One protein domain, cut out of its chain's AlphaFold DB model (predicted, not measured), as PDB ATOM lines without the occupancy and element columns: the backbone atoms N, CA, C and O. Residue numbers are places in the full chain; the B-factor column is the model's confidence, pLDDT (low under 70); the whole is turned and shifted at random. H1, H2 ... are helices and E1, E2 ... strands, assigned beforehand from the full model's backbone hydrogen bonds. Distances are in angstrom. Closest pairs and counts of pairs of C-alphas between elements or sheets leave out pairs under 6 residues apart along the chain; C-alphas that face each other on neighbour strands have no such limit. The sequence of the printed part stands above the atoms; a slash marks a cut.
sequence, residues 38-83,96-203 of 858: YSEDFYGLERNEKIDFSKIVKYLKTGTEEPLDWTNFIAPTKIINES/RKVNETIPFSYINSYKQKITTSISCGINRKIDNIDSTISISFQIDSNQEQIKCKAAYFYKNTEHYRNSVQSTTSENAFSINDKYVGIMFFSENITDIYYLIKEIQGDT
ATOM      1  N   TYR A  38     310.270 268.489 403.490       78.94
ATOM      2  CA  TYR A  38     310.277 267.049 403.216       78.94
ATOM      3  C   TYR A  38     309.478 266.280 404.284       78.94
ATOM      4  O   TYR A  38     309.683 266.511 405.480       78.94
ATOM      5  N   SER A  39     308.610 265.360 403.860       83.25
ATOM      6  CA  SER A  39     307.791 264.495 404.726       83.25
ATOM      7  C   SER A  39     307.640 263.092 404.137       83.25
ATOM      8  O   SER A  39     307.769 262.916 402.930       83.25
ATOM      9  N   GLU A  40     307.326 262.108 404.979       82.62
ATOM     10  CA  GLU A  40     307.021 260.720 404.582       82.62
ATOM     11  C   GLU A  40     305.531 260.558 404.198       82.62
ATOM     12  O   GLU A  40     304.867 259.618 404.618       82.62
ATOM     13  N   ASP A  41     304.984 261.517 403.444       84.31
ATOM     14  CA  ASP A  41     303.582 261.519 402.995       84.31
ATOM     15  C   ASP A  41     303.527 261.075 401.527       84.31
ATOM     16  O   ASP A  41     303.852 261.853 400.625       84.31
ATOM     17  N   PHE A  42     303.187 259.804 401.299       86.00
ATOM     18  CA  PHE A  42     303.198 259.162 399.985       86.00
ATOM     19  C   PHE A  42     301.784 258.832 399.516       86.00
ATOM     20  O   PHE A  42     301.099 258.015 400.122       86.00
ATOM     21  N   TYR A  43     301.397 259.401 398.377       87.00
ATOM     22  CA  TYR A  43     300.209 258.999 397.641       87.00
ATOM     23  C   TYR A  43     300.428 257.636 396.964       87.00
ATOM     24  O   TYR A  43     301.463 257.416 396.334       87.00
ATOM     25  N   GLY A  44     299.443 256.742 397.056       79.00
ATOM     26  CA  GLY A  44     299.420 255.415 396.427       79.00
ATOM     27  C   GLY A  44     299.781 254.252 397.352       79.00
ATOM     28  O   GLY A  44     299.665 253.100 396.937       79.00
ATOM     29  N   LEU A  45     300.178 254.539 398.598       78.06
ATOM     30  CA  LEU A  45     300.441 253.519 399.622       78.06
ATOM     31  C   LEU A  45     299.229 253.269 400.535       78.06
ATOM     32  O   LEU A  45     299.167 252.233 401.200       78.06
ATOM     33  N   GLU A  46     298.249 254.178 400.570       74.75
ATOM     34  CA  GLU A  46     297.007 253.971 401.317       74.75
ATOM     35  C   GLU A  46     295.973 253.158 400.522       74.75
ATOM     36  O   GLU A  46     295.916 253.200 399.293       74.75
ATOM     37  N   ARG A  47     295.069 252.454 401.225       58.88
ATOM     38  CA  ARG A  47     294.103 251.517 400.607       58.88
ATOM     39  C   ARG A  47     293.161 252.113 399.552       58.88
ATOM     40  O   ARG A  47     292.570 251.365 398.782       58.88
ATOM     41  N   ASN A  48     292.972 253.430 399.536       68.38
ATOM     42  CA  ASN A  48     292.032 254.101 398.633       68.38
ATOM     43  C   ASN A  48     292.730 254.925 397.548       68.38
ATOM     44  O   ASN A  48     292.060 255.579 396.747       68.38
ATOM     45  N   GLU A  49     294.056 254.904 397.514       75.75
ATOM     46  CA  GLU A  49     294.850 255.697 396.593       75.75
ATOM     47  C   GLU A  49     295.343 254.823 395.450       75.75
ATOM     48  O   GLU A  49     295.817 253.707 395.647       75.75
ATOM     49  N   LYS A  50     295.212 255.328 394.224       76.69
ATOM     50  CA  LYS A  50     295.629 254.600 393.027       76.69
ATOM     51  C   LYS A  50     296.501 255.480 392.157       76.69
ATOM     52  O   LYS A  50     296.121 256.610 391.835       76.69
ATOM     53  N   ILE A  51     297.636 254.926 391.753       81.44
ATOM     54  CA  ILE A  51     298.580 255.547 390.830       81.44
ATOM     55  C   ILE A  51     298.351 254.996 389.423       81.44
ATOM     56  O   ILE A  51     298.208 253.790 389.220       81.44
ATOM     57  N   ASP A  52     298.340 255.883 388.437       85.81
ATOM     58  CA  ASP A  52     298.428 255.543 387.024       85.81
ATOM     59  C   ASP A  52     299.873 255.125 386.695       85.81
ATOM     60  O   ASP A  52     300.745 255.956 386.423       85.81
ATOM     61  N   PHE A  53     300.140 253.816 386.755       84.25
ATOM     62  CA  PHE A  53     301.481 253.264 386.522       84.25
ATOM     63  C   PHE A  53     302.049 253.623 385.159       84.25
ATOM     64  O   PHE A  53     303.237 253.882 385.003       84.25
ATOM     65  N   SER A  54     301.203 253.592 384.131       83.62
ATOM     66  CA  SER A  54     301.661 253.834 382.772       83.62
ATOM     67  C   SER A  54     302.151 255.270 382.638       83.62
ATOM     68  O   SER A  54     303.165 255.509 381.982       83.62
ATOM     69  N   LYS A  55     301.493 256.219 383.319       88.69
ATOM     70  CA  LYS A  55     301.980 257.597 383.409       88.69
ATOM     71  C   LYS A  55     303.275 257.716 384.200       88.69
ATOM     72  O   LYS A  55     304.161 258.423 383.731       88.69
ATOM     73  N   ILE A  56     303.419 257.039 385.345       89.50
ATOM     74  CA  ILE A  56     304.648 257.170 386.146       89.50
ATOM     75  C   ILE A  56     305.865 256.573 385.433       89.50
ATOM     76  O   ILE A  56     306.914 257.209 385.366       89.50
ATOM     77  N   VAL A  57     305.713 255.403 384.805       88.50
ATOM     78  CA  VAL A  57     306.771 254.784 383.993       88.50
ATOM     79  C   VAL A  57     307.122 255.681 382.807       88.50
ATOM     80  O   VAL A  57     308.297 255.877 382.512       88.50
ATOM     81  N   LYS A  58     306.122 256.276 382.142       89.25
ATOM     82  CA  LYS A  58     306.360 257.224 381.046       89.25
ATOM     83  C   LYS A  58     307.120 258.466 381.517       89.25
ATOM     84  O   LYS A  58     308.055 258.863 380.835       89.25
ATOM     85  N   TYR A  59     306.747 259.042 382.660       90.94
ATOM     86  CA  TYR A  59     307.431 260.195 383.250       90.94
ATOM     87  C   TYR A  59     308.911 259.894 383.521       90.94
ATOM     88  O   TYR A  59     309.776 260.666 383.125       90.94
ATOM     89  N   LEU A  60     309.209 258.724 384.090       90.81
ATOM     90  CA  LEU A  60     310.588 258.293 384.335       90.81
ATOM     91  C   LEU A  60     311.378 258.019 383.041       90.81
ATOM     92  O   LEU A  60     312.583 258.252 383.012       90.81
ATOM     93  N   LYS A  61     310.714 257.575 381.964       87.38
ATOM     94  CA  LYS A  61     311.328 257.347 380.640       87.38
ATOM     95  C   LYS A  61     311.678 258.630 379.892       87.38
ATOM     96  O   LYS A  61     312.710 258.692 379.235       87.38
ATOM     97  N   THR A  62     310.785 259.620 379.899       79.31
ATOM     98  CA  THR A  62     310.923 260.829 379.066       79.31
ATOM     99  C   THR A  62     311.873 261.874 379.650       79.31
ATOM    100  O   THR A  62     312.089 262.900 379.014       79.31
ATOM    101  N   GLY A  63     312.446 261.612 380.827       67.62
ATOM    102  CA  GLY A  63     313.301 262.540 381.562       67.62
ATOM    103  C   GLY A  63     312.538 263.295 382.654       67.62
ATOM    104  O   GLY A  63     311.357 263.608 382.515       67.62
ATOM    105  N   THR A  64     313.228 263.580 383.760       76.25
ATOM    106  CA  THR A  64     312.681 264.198 384.983       76.25
ATOM    107  C   THR A  64     312.846 265.725 384.982       76.25
ATOM    108  O   THR A  64     313.276 266.333 385.968       76.25
ATOM    109  N   GLU A  65     312.578 266.352 383.832       74.69
ATOM    110  CA  GLU A  65     312.714 267.806 383.654       74.69
ATOM    111  C   GLU A  65     311.577 268.585 384.325       74.69
ATOM    112  O   GLU A  65     311.811 269.652 384.888       74.69
ATOM    113  N   GLU A  66     310.368 268.022 384.312       83.56
ATOM    114  CA  GLU A  66     309.202 268.577 384.998       83.56
ATOM    115  C   GLU A  66     309.179 268.151 386.478       83.56
ATOM    116  O   GLU A  66     309.499 266.991 386.782       83.56
ATOM    117  N   PRO A  67     308.742 269.028 387.404       88.88
ATOM    118  CA  PRO A  67     308.567 268.672 388.806       88.88
ATOM    119  C   PRO A  67     307.638 267.469 388.984       88.88
ATOM    120  O   PRO A  67     306.609 267.337 388.315       88.88
ATOM    121  N   LEU A  68     307.974 266.602 389.935       90.81
ATOM    122  CA  LEU A  68     307.121 265.494 390.331       90.81
ATOM    123  C   LEU A  68     305.892 266.038 391.061       90.81
ATOM    124  O   LEU A  68     305.962 266.372 392.240       90.81
ATOM    125  N   ASP A  69     304.757 266.094 390.372       91.50
ATOM    126  CA  ASP A  69     303.463 266.418 390.971       91.50
ATOM    127  C   ASP A  69     302.576 265.172 391.018       91.50
ATOM    128  O   ASP A  69     302.069 264.705 389.996       91.50
ATOM    129  N   TRP A  70     302.383 264.634 392.225       89.25
ATOM    130  CA  TRP A  70     301.599 263.425 392.481       89.25
ATOM    131  C   TRP A  70     300.168 263.494 391.924       89.25
ATOM    132  O   TRP A  70     299.620 262.461 391.531       89.25
ATOM    133  N   THR A  71     299.571 264.689 391.831       89.81
ATOM    134  CA  THR A  71     298.192 264.859 391.347       89.81
ATOM    135  C   THR A  71     298.038 264.467 389.874       89.81
ATOM    136  O   THR A  71     296.980 263.977 389.471       89.81
ATOM    137  N   ASN A  72     299.115 264.558 389.085       89.88
ATOM    138  CA  ASN A  72     299.135 264.165 387.671       89.88
ATOM    139  C   ASN A  72     299.072 262.643 387.459       89.88
ATOM    140  O   ASN A  72     298.735 262.168 386.365       89.88
ATOM    141  N   PHE A  73     299.374 261.877 388.507       89.12
ATOM    142  CA  PHE A  73     299.480 260.421 388.475       89.12
ATOM    143  C   PHE A  73     298.307 259.725 389.169       89.12
ATOM    144  O   PHE A  73     298.340 258.511 389.335       89.12
ATOM    145  N   ILE A  74     297.255 260.450 389.555       86.56
ATOM    146  CA  ILE A  74     296.036 259.848 390.107       86.56
ATOM    147  C   ILE A  74     295.369 258.983 389.027       86.56
ATOM    148  O   ILE A  74     295.034 259.464 387.941       86.56
ATOM    149  N   ALA A  75     295.166 257.697 389.319       77.94
ATOM    150  CA  ALA A  75     294.459 256.803 388.413       77.94
ATOM    151  C   ALA A  75     292.959 257.144 388.368       77.94
ATOM    152  O   ALA A  75     292.347 257.377 389.417       77.94
ATOM    153  N   PRO A  76     292.319 257.106 387.187       66.12
ATOM    154  CA  PRO A  76     290.879 257.285 387.089       66.12
ATOM    155  C   PRO A  76     290.152 256.175 387.860       66.12
ATOM    156  O   PRO A  76     290.426 254.983 387.690       66.12
ATOM    157  N   THR A  77     289.211 256.561 388.719       54.47
ATOM    158  CA  THR A  77     288.452 255.628 389.554       54.47
ATOM    159  C   THR A  77     287.536 254.767 388.679       54.47
ATOM    160  O   THR A  77     286.436 255.175 388.315       54.47
ATOM    161  N   LYS A  78     287.960 253.546 388.334       45.66
ATOM    162  CA  LYS A  78     287.036 252.520 387.829       45.66
ATOM    163  C   LYS A  78     286.255 251.953 389.010       45.66
ATOM    164  O   LYS A  78     286.801 251.199 389.813       45.66
ATOM    165  N   ILE A  79     284.987 252.338 389.121       46.03
ATOM    166  CA  ILE A  79     284.039 251.709 390.041       46.03
ATOM    167  C   ILE A  79     283.677 250.349 389.439       46.03
ATOM    168  O   ILE A  79     282.982 250.288 388.427       46.03
ATOM    169  N   ILE A  80     284.180 249.265 390.030       40.75
ATOM    170  CA  ILE A  80     283.735 247.904 389.715       40.75
ATOM    171  C   ILE A  80     282.673 247.558 390.757       40.75
ATOM    172  O   ILE A  80     282.979 247.439 391.943       40.75
ATOM    173  N   ASN A  81     281.416 247.468 390.328       40.03
ATOM    174  CA  ASN A  81     280.330 246.993 391.178       40.03
ATOM    175  C   ASN A  81     280.268 245.468 391.039       40.03
ATOM    176  O   ASN A  81     279.787 244.970 390.023       40.03
ATOM    177  N   GLU A  82     280.753 244.725 392.032       39.59
ATOM    178  CA  GLU A  82     280.459 243.294 392.128       39.59
ATOM    179  C   GLU A  82     279.122 243.112 392.846       39.59
ATOM    180  O   GLU A  82     278.900 243.632 393.940       39.59
ATOM    181  N   SER A  83     278.213 242.391 392.194       41.84
ATOM    182  CA  SER A  83     276.940 241.976 392.778       41.84
ATOM    183  C   SER A  83     277.127 240.552 393.285       41.84
ATOM    184  O   SER A  83     277.291 239.644 392.473       41.84
ATOM    185  N   ARG A  96     281.709 247.367 397.366       34.91
ATOM    186  CA  ARG A  96     282.773 248.121 396.688       34.91
ATOM    187  C   ARG A  96     284.117 247.517 397.087       34.91
ATOM    188  O   ARG A  96     284.654 247.860 398.139       34.91
ATOM    189  N   LYS A  97     284.683 246.641 396.258       33.72
ATOM    190  CA  LYS A  97     286.102 246.301 396.385       33.72
ATOM    191  C   LYS A  97     286.931 247.496 395.920       33.72
ATOM    192  O   LYS A  97     287.036 247.789 394.732       33.72
ATOM    193  N   VAL A  98     287.523 248.195 396.881       36.28
ATOM    194  CA  VAL A  98     288.644 249.104 396.649       36.28
ATOM    195  C   VAL A  98     289.831 248.492 397.365       36.28
ATOM    196  O   VAL A  98     290.021 248.736 398.548       36.28
ATOM    197  N   ASN A  99     290.550 247.605 396.686       38.50
ATOM    198  CA  ASN A  99     291.997 247.697 396.565       38.50
ATOM    199  C   ASN A  99     292.520 246.591 395.654       38.50
ATOM    200  O   ASN A  99     291.837 245.589 395.484       38.50
ATOM    201  N   GLU A 100     293.713 246.807 395.110       45.78
ATOM    202  CA  GLU A 100     294.813 245.832 395.000       45.78
ATOM    203  C   GLU A 100     295.714 246.268 393.850       45.78
ATOM    204  O   GLU A 100     295.247 246.369 392.719       45.78
ATOM    205  N   THR A 101     296.947 246.619 394.244       54.44
ATOM    206  CA  THR A 101     298.215 246.626 393.500       54.44
ATOM    207  C   THR A 101     298.248 247.156 392.068       54.44
ATOM    208  O   THR A 101     297.321 247.067 391.272       54.44
ATOM    209  N   ILE A 102     299.380 247.749 391.698       63.66
ATOM    210  CA  ILE A 102     299.485 248.350 390.382       63.66
ATOM    211  C   ILE A 102     299.819 247.253 389.364       63.66
ATOM    212  O   ILE A 102     300.882 246.635 389.487       63.66
ATOM    213  N   PRO A 103     298.941 246.985 388.376       68.50
ATOM    214  CA  PRO A 103     299.170 245.913 387.426       68.50
ATOM    215  C   PRO A 103     300.373 246.268 386.553       68.50
ATOM    216  O   PRO A 103     300.340 247.220 385.771       68.50
ATOM    217  N   PHE A 104     301.430 245.478 386.681       78.38
ATOM    218  CA  PHE A 104     302.593 245.526 385.811       78.38
ATOM    219  C   PHE A 104     302.602 244.274 384.944       78.38
ATOM    220  O   PHE A 104     302.170 243.196 385.352       78.38
ATOM    221  N   SER A 105     303.041 244.399 383.699       79.94
ATOM    222  CA  SER A 105     303.234 243.233 382.852       79.94
ATOM    223  C   SER A 105     304.490 243.382 382.032       79.94
ATOM    224  O   SER A 105     304.736 244.441 381.461       79.94
ATOM    225  N   TYR A 106     305.252 242.303 381.952       72.56
ATOM    226  CA  TYR A 106     306.494 242.251 381.205       72.56
ATOM    227  C   TYR A 106     306.608 240.929 380.460       72.56
ATOM    228  O   TYR A 106     305.915 239.955 380.758       72.56
ATOM    229  N   ILE A 107     307.482 240.911 379.459       65.38
ATOM    230  CA  ILE A 107     307.865 239.690 378.761       65.38
ATOM    231  C   ILE A 107     309.173 239.216 379.384       65.38
ATOM    232  O   ILE A 107     310.185 239.910 379.282       65.38
ATOM    233  N   ASN A 108     309.140 238.062 380.048       60.88
ATOM    234  CA  ASN A 108     310.318 237.515 380.715       60.88
ATOM    235  C   ASN A 108     311.346 236.931 379.718       60.88
ATOM    236  O   ASN A 108     311.163 236.948 378.494       60.88
ATOM    237  N   SER A 109     312.438 236.386 380.254       52.72
ATOM    238  CA  SER A 109     313.515 235.679 379.544       52.72
ATOM    239  C   SER A 109     312.964 234.516 378.712       52.72
ATOM    240  O   SER A 109     313.415 234.287 377.590       52.72
ATOM    241  N   TYR A 110     311.911 233.867 379.214       49.28
ATOM    242  CA  TYR A 110     311.166 232.777 378.578       49.28
ATOM    243  C   TYR A 110     310.128 233.229 377.541       49.28
ATOM    244  O   TYR A 110     309.352 232.406 377.056       49.28
ATOM    245  N   LYS A 111     310.084 234.522 377.190       49.44
ATOM    246  CA  LYS A 111     309.095 235.116 376.269       49.44
ATOM    247  C   LYS A 111     307.638 234.956 376.717       49.44
ATOM    248  O   LYS A 111     306.722 235.110 375.913       49.44
ATOM    249  N   GLN A 112     307.418 234.705 378.003       51.56
ATOM    250  CA  GLN A 112     306.094 234.639 378.603       51.56
ATOM    251  C   GLN A 112     305.676 236.035 379.044       51.56
ATOM    252  O   GLN A 112     306.469 236.780 379.624       51.56
ATOM    253  N   LYS A 113     304.410 236.374 378.800       67.25
ATOM    254  CA  LYS A 113     303.804 237.554 379.403       67.25
ATOM    255  C   LYS A 113     303.503 237.240 380.866       67.25
ATOM    256  O   LYS A 113     302.607 236.455 381.151       67.25
ATOM    257  N   ILE A 114     304.236 237.875 381.766       67.81
ATOM    258  CA  ILE A 114     303.969 237.842 383.200       67.81
ATOM    259  C   ILE A 114     303.114 239.053 383.538       67.81
ATOM    260  O   ILE A 114     303.426 240.165 383.111       67.81
ATOM    261  N   THR A 115     302.036 238.837 384.284       76.62
ATOM    262  CA  THR A 115     301.242 239.907 384.887       76.62
ATOM    263  C   THR A 115     301.415 239.812 386.394       76.62
ATOM    264  O   THR A 115     301.064 238.805 386.995       76.62
ATOM    265  N   THR A 116     301.995 240.856 386.976       76.94
ATOM    266  CA  THR A 116     302.357 240.952 388.391       76.94
ATOM    267  C   THR A 116     301.838 242.267 388.978       76.94
ATOM    268  O   THR A 116     301.194 243.078 388.306       76.94
ATOM    269  N   SER A 117     302.120 242.466 390.254       77.81
ATOM    270  CA  SER A 117     301.662 243.556 391.088       77.81
ATOM    271  C   SER A 117     302.855 244.252 391.733       77.81
ATOM    272  O   SER A 117     303.496 243.685 392.612       77.81
ATOM    273  N   ILE A 118     303.142 245.490 391.324       81.94
ATOM    274  CA  ILE A 118     304.180 246.319 391.955       81.94
ATOM    275  C   ILE A 118     303.494 247.385 392.807       81.94
ATOM    276  O   ILE A 118     302.568 248.058 392.354       81.94
ATOM    277  N   SER A 119     303.943 247.559 394.048       85.69
ATOM    278  CA  SER A 119     303.474 248.673 394.879       85.69
ATOM    279  C   SER A 119     304.273 249.929 394.542       85.69
ATOM    280  O   SER A 119     305.491 249.854 394.392       85.69
ATOM    281  N   CYS A 120     303.617 251.086 394.430       87.38
ATOM    282  CA  CYS A 120     304.285 252.364 394.181       87.38
ATOM    283  C   CYS A 120     303.793 253.429 395.159       87.38
ATOM    284  O   CYS A 120     302.610 253.468 395.483       87.38
ATOM    285  N   GLY A 121     304.699 254.299 395.594       88.75
ATOM    286  CA  GLY A 121     304.387 255.505 396.350       88.75
ATOM    287  C   GLY A 121     305.005 256.727 395.683       88.75
ATOM    288  O   GLY A 121     306.173 256.690 395.286       88.75
ATOM    289  N   ILE A 122     304.234 257.811 395.587       90.94
ATOM    290  CA  ILE A 122     304.689 259.123 395.111       90.94
ATOM    291  C   ILE A 122     304.579 260.109 396.262       90.94
ATOM    292  O   ILE A 122     303.504 260.297 396.824       90.94
ATOM    293  N   ASN A 123     305.680 260.749 396.622       91.44
ATOM    294  CA  ASN A 123     305.686 261.731 397.690       91.44
ATOM    295  C   ASN A 123     304.851 262.954 397.296       91.44
ATOM    296  O   ASN A 123     304.914 263.437 396.163       91.44
ATOM    297  N   ARG A 124     304.044 263.456 398.233       89.31
ATOM    298  CA  ARG A 124     303.120 264.562 397.971       89.31
ATOM    299  C   ARG A 124     303.794 265.930 397.861       89.31
ATOM    300  O   ARG A 124     303.136 266.904 397.487       89.31
ATOM    301  N   LYS A 125     305.091 266.032 398.164       87.62
ATOM    302  CA  LYS A 125     305.869 267.243 397.899       87.62
ATOM    303  C   LYS A 125     306.119 267.388 396.387       87.62
ATOM    304  O   LYS A 125     306.674 266.501 395.748       87.62
ATOM    305  N   ILE A 126     305.767 268.551 395.845       89.50
ATOM    306  CA  ILE A 126     306.043 268.904 394.447       89.50
ATOM    307  C   ILE A 126     307.463 269.461 394.345       89.50
ATOM    308  O   ILE A 126     307.745 270.520 394.909       89.50
ATOM    309  N   ASP A 127     308.359 268.732 393.680       89.62
ATOM    310  CA  ASP A 127     309.767 269.109 393.482       89.62
ATOM    311  C   ASP A 127     310.406 268.245 392.381       89.62
ATOM    312  O   ASP A 127     309.835 267.242 391.952       89.62
ATOM    313  N   ASN A 128     311.596 268.611 391.918       90.12
ATOM    314  CA  ASN A 128     312.318 267.853 390.899       90.12
ATOM    315  C   ASN A 128     312.960 266.590 391.488       90.12
ATOM    316  O   ASN A 128     313.538 266.635 392.576       90.12
ATOM    317  N   ILE A 129     312.939 265.487 390.737       91.56
ATOM    318  CA  ILE A 129     313.619 264.241 391.115       91.56
ATOM    319  C   ILE A 129     314.912 264.021 390.330       91.56
ATOM    320  O   ILE A 129     315.036 264.405 389.162       91.56
ATOM    321  N   ASP A 130     315.886 263.411 390.994       87.00
ATOM    322  CA  ASP A 130     317.081 262.856 390.367       87.00
ATOM    323  C   ASP A 130     316.662 261.731 389.403       87.00
ATOM    324  O   ASP A 130     315.727 260.975 389.676       87.00
ATOM    325  N   SER A 131     317.329 261.641 388.253       81.06
ATOM    326  CA  SER A 131     317.133 260.564 387.280       81.06
ATOM    327  C   SER A 131     317.808 259.257 387.711       81.06
ATOM    328  O   SER A 131     317.525 258.196 387.151       81.06
ATOM    329  N   THR A 132     318.684 259.314 388.714       83.44
ATOM    330  CA  THR A 132     319.403 258.162 389.251       83.44
ATOM    331  C   THR A 132     318.498 257.324 390.146       83.44
ATOM    332  O   THR A 132     317.957 257.797 391.148       83.44
ATOM    333  N   ILE A 133     318.370 256.042 389.808       87.81
ATOM    334  CA  ILE A 133     317.637 255.073 390.620       87.81
ATOM    335  C   ILE A 133     318.531 254.506 391.726       87.81
ATOM    336  O   ILE A 133     319.698 254.185 391.510       87.81
ATOM    337  N   SER A 134     317.966 254.336 392.916       86.38
ATOM    338  CA  SER A 134     318.606 253.667 394.044       86.38
ATOM    339  C   SER A 134     317.874 252.384 394.395       86.38
ATOM    340  O   SER A 134     316.646 252.326 394.347       86.38
ATOM    341  N   ILE A 135     318.636 251.354 394.759       85.31
ATOM    342  CA  ILE A 135     318.108 250.028 395.065       85.31
ATOM    343  C   ILE A 135     318.443 249.669 396.503       85.31
ATOM    344  O   ILE A 135     319.608 249.613 396.894       85.31
ATOM    345  N   SER A 136     317.402 249.366 397.272       81.62
ATOM    346  CA  SER A 136     317.519 248.682 398.551       81.62
ATOM    347  C   SER A 136     316.955 247.279 398.405       81.62
ATOM    348  O   SER A 136     315.874 247.071 397.860       81.62
ATOM    349  N   PHE A 137     317.721 246.300 398.863       82.94
ATOM    350  CA  PHE A 137     317.392 244.898 398.695       82.94
ATOM    351  C   PHE A 137     317.827 244.103 399.922       82.94
ATOM    352  O   PHE A 137     318.999 244.169 400.328       82.94
ATOM    353  N   GLN A 138     316.871 243.360 400.478       82.81
ATOM    354  CA  GLN A 138     317.027 242.487 401.633       82.81
ATOM    355  C   GLN A 138     316.391 241.123 401.353       82.81
ATOM    356  O   GLN A 138     315.278 241.039 400.831       82.81
ATOM    357  N   ILE A 139     317.108 240.072 401.744       83.81
ATOM    358  CA  ILE A 139     316.640 238.687 401.758       83.81
ATOM    359  C   ILE A 139     316.717 238.224 403.206       83.81
ATOM    360  O   ILE A 139     317.772 238.357 403.830       83.81
ATOM    361  N   ASP A 140     315.626 237.684 403.727       82.81
ATOM    362  CA  ASP A 140     315.614 236.943 404.982       82.81
ATOM    363  C   ASP A 140     315.137 235.520 404.694       82.81
ATOM    364  O   ASP A 140     313.940 235.268 404.567       82.81
ATOM    365  N   SER A 141     316.089 234.594 404.560       82.06
ATOM    366  CA  SER A 141     315.796 233.185 404.293       82.06
ATOM    367  C   SER A 141     315.162 232.473 405.487       82.06
ATOM    368  O   SER A 141     314.508 231.458 405.291       82.06
ATOM    369  N   ASN A 142     315.311 232.988 406.715       80.31
ATOM    370  CA  ASN A 142     314.664 232.396 407.889       80.31
ATOM    371  C   ASN A 142     313.171 232.729 407.931       80.31
ATOM    372  O   ASN A 142     312.376 231.933 408.422       80.31
ATOM    373  N   GLN A 143     312.810 233.928 407.466       84.19
ATOM    374  CA  GLN A 143     311.425 234.400 407.409       84.19
ATOM    375  C   GLN A 143     310.771 234.196 406.041       84.19
ATOM    376  O   GLN A 143     309.622 234.598 405.879       84.19
ATOM    377  N   GLU A 144     311.493 233.619 405.075       86.06
ATOM    378  CA  GLU A 144     311.034 233.438 403.695       86.06
ATOM    379  C   GLU A 144     310.554 234.760 403.064       86.06
ATOM    380  O   GLU A 144     309.533 234.830 402.383       86.06
ATOM    381  N   GLN A 145     311.307 235.844 403.300       86.12
ATOM    382  CA  GLN A 145     310.958 237.188 402.839       86.12
ATOM    383  C   GLN A 145     312.007 237.786 401.907       86.12
ATOM    384  O   GLN A 145     313.200 237.850 402.216       86.12
ATOM    385  N   ILE A 146     311.525 238.340 400.798       81.94
ATOM    386  CA  ILE A 146     312.286 239.214 399.910       81.94
ATOM    387  C   ILE A 146     311.667 240.605 399.958       81.94
ATOM    388  O   ILE A 146     310.463 240.772 399.792       81.94
ATOM    389  N   LYS A 147     312.503 241.625 400.154       81.88
ATOM    390  CA  LYS A 147     312.095 243.030 400.059       81.88
ATOM    391  C   LYS A 147     313.014 243.734 399.078       81.88
ATOM    392  O   LYS A 147     314.185 243.970 399.379       81.88
ATOM    393  N   CYS A 148     312.486 244.059 397.902       84.06
ATOM    394  CA  CYS A 148     313.189 244.832 396.887       84.06
ATOM    395  C   CYS A 148     312.499 246.189 396.708       84.06
ATOM    396  O   CYS A 148     311.325 246.260 396.344       84.06
ATOM    397  N   LYS A 149     313.235 247.266 396.989       87.62
ATOM    398  CA  LYS A 149     312.802 248.656 396.857       87.62
ATOM    399  C   LYS A 149     313.650 249.345 395.798       87.62
ATOM    400  O   LYS A 149     314.875 249.373 395.917       87.62
ATOM    401  N   ALA A 150     312.995 249.959 394.822       89.81
ATOM    402  CA  ALA A 150     313.622 250.872 393.879       89.81
ATOM    403  C   ALA A 150     313.104 252.291 394.119       89.81
ATOM    404  O   ALA A 150     311.898 252.495 394.212       89.81
ATOM    405  N   ALA A 151     313.995 253.266 394.268       91.19
ATOM    406  CA  ALA A 151     313.638 254.614 394.693       91.19
ATOM    407  C   ALA A 151     314.331 255.695 393.857       91.19
ATOM    408  O   ALA A 151     315.502 255.563 393.511       91.19
ATOM    409  N   TYR A 152     313.604 256.781 393.601       92.31
ATOM    410  CA  TYR A 152     314.107 258.025 393.024       92.31
ATOM    411  C   TYR A 152     314.024 259.119 394.083       92.31
ATOM    412  O   TYR A 152     312.968 259.327 394.690       92.31
ATOM    413  N   PHE A 153     315.133 259.810 394.323       91.50
ATOM    414  CA  PHE A 153     315.219 260.871 395.325       91.50
ATOM    415  C   PHE A 153     314.926 262.240 394.718       91.50
ATOM    416  O   PHE A 153     315.074 262.442 393.516       91.50
ATOM    417  N   TYR A 154     314.534 263.200 395.552       91.25
ATOM    418  CA  TYR A 154     314.507 264.599 395.128       91.25
ATOM    419  C   TYR A 154     315.921 265.105 394.806       91.25
ATOM    420  O   TYR A 154     316.886 264.697 395.460       91.25
ATOM    421  N   LYS A 155     316.047 266.016 393.833       89.19
ATOM    422  CA  LYS A 155     317.327 266.674 393.519       89.19
ATOM    423  C   LYS A 155     317.861 267.424 394.746       89.19
ATOM    424  O   LYS A 155     317.082 267.965 395.531       89.19
ATOM    425  N   ASN A 156     319.187 267.514 394.877       86.06
ATOM    426  CA  ASN A 156     319.872 268.188 395.989       86.06
ATOM    427  C   ASN A 156     319.560 267.553 397.355       86.06
ATOM    428  O   ASN A 156     319.320 268.258 398.338       86.06
ATOM    429  N   THR A 157     319.501 266.223 397.425       88.25
ATOM    430  CA  THR A 157     319.351 265.484 398.693       88.25
ATOM    431  C   THR A 157     320.581 264.647 399.042       88.25
ATOM    432  O   THR A 157     320.599 263.958 400.063       88.25
ATOM    433  N   GLU A 158     321.642 264.739 398.239       85.69
ATOM    434  CA  GLU A 158     322.893 263.996 398.382       85.69
ATOM    435  C   GLU A 158     323.573 264.274 399.725       85.69
ATOM    436  O   GLU A 158     324.069 263.352 400.363       85.69
ATOM    437  N   HIS A 159     323.537 265.519 400.210       86.75
ATOM    438  CA  HIS A 159     324.137 265.910 401.490       86.75
ATOM    439  C   HIS A 159     323.392 265.374 402.721       86.75
ATOM    440  O   HIS A 159     323.893 265.505 403.835       86.75
ATOM    441  N   TYR A 160     322.209 264.776 402.546       86.69
ATOM    442  CA  TYR A 160     321.492 264.067 403.614       86.69
ATOM    443  C   TYR A 160     321.812 262.568 403.665       86.69
ATOM    444  O   TYR A 160     321.272 261.860 404.520       86.69
ATOM    445  N   ARG A 161     322.645 262.068 402.745       85.19
ATOM    446  CA  ARG A 161     323.066 260.668 402.696       85.19
ATOM    447  C   ARG A 161     324.135 260.421 403.761       85.19
ATOM    448  O   ARG A 161     325.139 261.124 403.819       85.19
ATOM    449  N   ASN A 162     323.934 259.396 404.584       82.00
ATOM    450  CA  ASN A 162     324.935 258.919 405.534       82.00
ATOM    451  C   ASN A 162     325.643 257.697 404.951       82.00
ATOM    452  O   ASN A 162     324.977 256.774 404.473       82.00
ATOM    453  N   SER A 163     326.973 257.661 405.023       75.06
ATOM    454  CA  SER A 163     327.750 256.495 404.606       75.06
ATOM    455  C   SER A 163     327.387 255.265 405.440       75.06
ATOM    456  O   SER A 163     327.164 255.340 406.651       75.06
ATOM    457  N   VAL A 164     327.312 254.106 404.787       73.00
ATOM    458  CA  VAL A 164     327.070 252.837 405.477       73.00
ATOM    459  C   VAL A 164     328.419 252.242 405.875       73.00
ATOM    460  O   VAL A 164     329.137 251.705 405.037       73.00
ATOM    461  N   GLN A 165     328.759 252.328 407.165       59.38
ATOM    462  CA  GLN A 165     330.071 251.923 407.703       59.38
ATOM    463  C   GLN A 165     330.434 250.445 407.465       59.38
ATOM    464  O   GLN A 165     331.600 250.077 407.543       59.38
ATOM    465  N   SER A 166     329.454 249.590 407.179       58.62
ATOM    466  CA  SER A 166     329.648 248.154 406.968       58.62
ATOM    467  C   SER A 166     329.957 247.763 405.517       58.62
ATOM    468  O   SER A 166     329.983 246.571 405.213       58.62
ATOM    469  N   THR A 167     330.179 248.720 404.607       54.25
ATOM    470  CA  THR A 167     330.444 248.423 403.188       54.25
ATOM    471  C   THR A 167     331.670 249.164 402.661       54.25
ATOM    472  O   THR A 167     331.934 250.299 403.042       54.25
ATOM    473  N   THR A 168     332.383 248.534 401.725       49.56
ATOM    474  CA  THR A 168     333.480 249.144 400.958       49.56
ATOM    475  C   THR A 168     332.998 249.917 399.728       49.56
ATOM    476  O   THR A 168     333.814 250.468 398.996       49.56
ATOM    477  N   SER A 169     331.689 249.945 399.461       58.31
ATOM    478  CA  SER A 169     331.127 250.654 398.314       58.31
ATOM    479  C   SER A 169     330.920 252.126 398.649       58.31
ATOM    480  O   SER A 169     330.110 252.463 399.511       58.31
ATOM    481  N   GLU A 170     331.581 253.006 397.901       61.72
ATOM    482  CA  GLU A 170     331.386 254.462 397.989       61.72
ATOM    483  C   GLU A 170     329.951 254.890 397.621       61.72
ATOM    484  O   GLU A 170     329.491 255.956 398.023       61.72
ATOM    485  N   ASN A 171     329.209 254.025 396.923       65.69
ATOM    486  CA  ASN A 171     327.826 254.259 396.510       65.69
ATOM    487  C   ASN A 171     326.787 253.759 397.529       65.69
ATOM    488  O   ASN A 171     325.587 253.940 397.315       65.69
ATOM    489  N   ALA A 172     327.204 253.113 398.624       68.94
ATOM    490  CA  ALA A 172     326.290 252.637 399.656       68.94
ATOM    491  C   ALA A 172     326.003 253.730 400.693       68.94
ATOM    492  O   ALA A 172     326.874 254.144 401.461       68.94
ATOM    493  N   PHE A 173     324.743 254.151 400.766       79.50
ATOM    494  CA  PHE A 173     324.291 255.160 401.715       79.50
ATOM    495  C   PHE A 173     322.963 254.784 402.374       79.50
ATOM    496  O   PHE A 173     322.183 253.987 401.855       79.50
ATOM    497  N   SER A 174     322.700 255.400 403.521       80.50
ATOM    498  CA  SER A 174     321.380 255.449 404.143       80.50
ATOM    499  C   SER A 174     320.843 256.872 404.082       80.50
ATOM    500  O   SER A 174     321.586 257.846 404.212       80.50
ATOM    501  N   ILE A 175     319.544 257.006 403.860       84.44
ATOM    502  CA  ILE A 175     318.854 258.290 403.800       84.44
ATOM    503  C   ILE A 175     317.415 258.076 404.269       84.44
ATOM    504  O   ILE A 175     316.853 257.000 404.077       84.44
ATOM    505  N   ASN A 176     316.839 259.072 404.938       86.19
ATOM    506  CA  ASN A 176     315.462 258.984 405.420       86.19
ATOM    507  C   ASN A 176     314.461 259.059 404.248       86.19
ATOM    508  O   ASN A 176     314.653 259.836 403.310       86.19
ATOM    509  N   ASP A 177     313.372 258.294 404.340       85.00
ATOM    510  CA  ASP A 177     312.386 258.146 403.266       85.00
ATOM    511  C   ASP A 177     311.671 259.456 402.903       85.00
ATOM    512  O   ASP A 177     311.215 259.594 401.772       85.00
ATOM    513  N   LYS A 178     311.666 260.476 403.772       87.38
ATOM    514  CA  LYS A 178     311.120 261.808 403.449       87.38
ATOM    515  C   LYS A 178     311.791 262.493 402.253       87.38
ATOM    516  O   LYS A 178     311.238 263.447 401.711       87.38
ATOM    517  N   TYR A 179     312.998 262.060 401.886       91.00
ATOM    518  CA  TYR A 179     313.753 262.576 400.742       91.00
ATOM    519  C   TYR A 179     313.506 261.780 399.449       91.00
ATOM    520  O   TYR A 179     314.015 262.155 398.392       91.00
ATOM    521  N   VAL A 180     312.734 260.693 399.517       90.69
ATOM    522  CA  VAL A 180     312.326 259.894 398.357       90.69
ATOM    523  C   VAL A 180     311.143 260.576 397.675       90.69
ATOM    524  O   VAL A 180     310.147 260.882 398.330       90.69
ATOM    525  N   GLY A 181     311.248 260.790 396.364       91.69
ATOM    526  CA  GLY A 181     310.163 261.293 395.525       91.69
ATOM    527  C   GLY A 181     309.263 260.167 395.020       91.69
ATOM    528  O   GLY A 181     308.047 260.233 395.170       91.69
ATOM    529  N   ILE A 182     309.851 259.101 394.470       93.00
ATOM    530  CA  ILE A 182     309.120 257.920 393.982       93.00
ATOM    531  C   ILE A 182     309.743 256.666 394.581       93.00
ATOM    532  O   ILE A 182     310.964 256.533 394.613       93.00
ATOM    533  N   MET A 183     308.910 255.722 395.008       90.56
ATOM    534  CA  MET A 183     309.335 254.396 395.450       90.56
ATOM    535  C   MET A 183     308.499 253.303 394.793       90.56
ATOM    536  O   MET A 183     307.286 253.438 394.654       90.56
ATOM    537  N   PHE A 184     309.158 252.210 394.430       90.19
ATOM    538  CA  PHE A 184     308.570 250.966 393.956       90.19
ATOM    539  C   PHE A 184     308.984 249.834 394.887       90.19
ATOM    540  O   PHE A 184     310.144 249.771 395.295       90.19
ATOM    541  N   PHE A 185     308.056 248.929 395.184       86.31
ATOM    542  CA  PHE A 185     308.295 247.765 396.028       86.31
ATOM    543  C   PHE A 185     307.766 246.500 395.365       86.31
ATOM    544  O   PHE A 185     306.638 246.481 394.864       86.31
ATOM    545  N   SER A 186     308.572 245.442 395.415       86.62
ATOM    546  CA  SER A 186     308.141 244.083 395.102       86.62
ATOM    547  C   SER A 186     308.815 243.073 396.030       86.62
ATOM    548  O   SER A 186     309.937 243.280 396.509       86.62
ATOM    549  N   GLU A 187     308.111 241.971 396.258       85.50
ATOM    550  CA  GLU A 187     308.626 240.760 396.900       85.50
ATOM    551  C   GLU A 187     309.319 239.838 395.880       85.50
ATOM    552  O   GLU A 187     309.961 238.862 396.249       85.50
ATOM    553  N   ASN A 188     309.269 240.176 394.587       86.56
ATOM    554  CA  ASN A 188     309.974 239.475 393.525       86.56
ATOM    555  C   ASN A 188     311.010 240.399 392.865       86.56
ATOM    556  O   ASN A 188     310.687 241.418 392.253       86.56
ATOM    557  N   ILE A 189     312.286 240.022 392.962       88.06
ATOM    558  CA  ILE A 189     313.413 240.777 392.384       88.06
ATOM    559  C   ILE A 189     313.280 240.894 390.862       88.06
ATOM    560  O   ILE A 189     313.664 241.908 390.278       88.06
ATOM    561  N   THR A 190     312.722 239.865 390.220       88.00
ATOM    562  CA  THR A 190     312.518 239.815 388.770       88.00
ATOM    563  C   THR A 190     311.575 240.927 388.317       88.00
ATOM    564  O   THR A 190     311.839 241.566 387.300       88.00
ATOM    565  N   ASP A 191     310.539 241.241 389.097       88.56
ATOM    566  CA  ASP A 191     309.600 242.321 388.777       88.56
ATOM    567  C   ASP A 191     310.304 243.679 388.737       88.56
ATOM    568  O   ASP A 191     310.118 244.455 387.798       88.56
ATOM    569  N   ILE A 192     311.161 243.950 389.728       89.44
ATOM    570  CA  ILE A 192     311.951 245.186 389.790       89.44
ATOM    571  C   ILE A 192     312.977 245.234 388.658       89.44
ATOM    572  O   ILE A 192     313.132 246.276 388.026       89.44
ATOM    573  N   TYR A 193     313.628 244.113 388.340       89.50
ATOM    574  CA  TYR A 193     314.537 244.025 387.198       89.50
ATOM    575  C   TYR A 193     313.846 244.430 385.884       89.50
ATOM    576  O   TYR A 193     314.368 245.266 385.142       89.50
ATOM    577  N   TYR A 194     312.655 243.889 385.606       88.75
ATOM    578  CA  TYR A 194     311.913 244.231 384.389       88.75
ATOM    579  C   TYR A 194     311.312 245.634 384.425       88.75
ATOM    580  O   TYR A 194     311.229 246.265 383.375       88.75
ATOM    581  N   LEU A 195     310.948 246.157 385.598       89.75
ATOM    582  CA  LEU A 195     310.542 247.554 385.746       89.75
ATOM    583  C   LEU A 195     311.690 248.508 385.390       89.75
ATOM    584  O   LEU A 195     311.490 249.460 384.639       89.75
ATOM    585  N   ILE A 196     312.897 248.245 385.895       89.19
ATOM    586  CA  ILE A 196     314.085 249.054 385.594       89.19
ATOM    587  C   ILE A 196     314.408 248.980 384.108       89.19
ATOM    588  O   ILE A 196     314.622 250.016 383.487       89.19
ATOM    589  N   LYS A 197     314.388 247.774 383.531       88.12
ATOM    590  CA  LYS A 197     314.579 247.571 382.092       88.12
ATOM    591  C   LYS A 197     313.554 248.348 381.270       88.12
ATOM    592  O   LYS A 197     313.910 248.976 380.280       88.12
ATOM    593  N   GLU A 198     312.290 248.325 381.689       87.81
ATOM    594  CA  GLU A 198     311.236 249.092 381.040       87.81
ATOM    595  C   GLU A 198     311.549 250.590 381.109       87.81
ATOM    596  O   GLU A 198     311.473 251.250 380.084       87.81
ATOM    597  N   ILE A 199     311.947 251.129 382.266       88.19
ATOM    598  CA  ILE A 199     312.244 252.561 382.446       88.19
ATOM    599  C   ILE A 199     313.504 253.004 381.684       88.19
ATOM    600  O   ILE A 199     313.481 254.048 381.038       88.19
ATOM    601  N   GLN A 200     314.593 252.237 381.763       84.75
ATOM    602  CA  GLN A 200     315.899 252.601 381.199       84.75
ATOM    603  C   GLN A 200     316.033 252.245 379.710       84.75
ATOM    604  O   GLN A 200     316.881 252.808 379.030       84.75
ATOM    605  N   GLY A 201     315.212 251.325 379.193       76.81
ATOM    606  CA  GLY A 201     315.251 250.867 377.800       76.81
ATOM    607  C   GLY A 201     316.263 249.749 377.518       76.81
ATOM    608  O   GLY A 201     316.072 249.011 376.552       76.81
ATOM    609  N   ASP A 202     317.263 249.563 378.384       74.31
ATOM    610  CA  ASP A 202     318.332 248.565 378.245       74.31
ATOM    611  C   ASP A 202     318.369 247.554 379.403       74.31
ATOM    612  O   ASP A 202     317.738 247.722 380.449       74.31
ATOM    613  N   THR A 203     319.112 246.460 379.211       71.12
ATOM    614  CA  THR A 203     319.372 245.444 380.243       71.12
ATOM    615  C   THR A 203     320.194 246.060 381.388       71.12
ATOM    616  O   THR A 203     321.329 246.472 381.153       71.12
TER     617      THR A 203
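Overview. This is residues 38 to 83 and 96 to 203 of the 858 residues of an uncharacterized protein of Chryseobacterium indologenes (UniProt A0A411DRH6). A five-strand antiparallel sheet, in the order E2, E3, E6, E5, E4, is curled like part of a barrel round helix H3, with H1 on the same face, making two layers, helices over one face of a sheet. H2 only grazes the sheet, and E1 lies far out, its centre 30.7 A from the mean of the C-alphas. The printed part has 154 residues, with named elements in the order H1 H2 E1 E2 E3 E4 E5 E6 H3; the class is mixed, helices and strands, with under half of the residues in named elements. It is compact, with a radius of gyration of the C-alphas of 16.4 A, and only just elongated, spanning 56 by 37 by 32 A.

Along the chain. Find C-alpha 53 at (301.481, 253.264, 386.522), where H1, residues 53 to 61, begins; H2, 70 to 73, and E1, 81 to 83, follow. Next come E2, 102 to 107, E3, 113 to 123, 30.4 A long, E4, 129 to 140, 30.7 A, E5, 145 to 154, 28.7 A, and E6, 180 to 186. H3, 189 to 200, ends at C-alpha 200, (315.899, 252.601, 381.199).

Arrangement. Look across the sheet for N 104 and O 116, 2.9 A, in hairpin E2 and E3; N 121 and O 183, 2.9 A, between E3 and E6; N 150 and O 184, 2.9 A, in hairpin E5 and E6; N 136 and O 149, 2.9 A, in hairpin E4 and E5, each pair within hydrogen-bond range. E4, E5 and E6 form a meander, each the antiparallel neighbour of the one before; with E3, antiparallel neighbour of E6, they form a Greek key. H3 is on the sheet; its closest C-alphas to E5 are Ile 189 and Cys 148, 6.1 A. H1 touches H3, through residues 198 to 200 of H3 alone, at Lys 61 and Ile 199, C-alphas 5.2 A apart, a steep tilt of 56 degrees, the same way. Every O i to N i+4 pair is within hydrogen-bond range in H1 and H3; H2 is too short for one.

Size, cuts and confidence. Residues 84 to 95 are not printed; C-alphas 83 and 96 are 9.3 A apart across the cut. The link from E5 to E6 is long, 25 residues. Mean pLDDT of the printed part is 78.0, with residues 76 to 83 and 96 to 103 among those under 70.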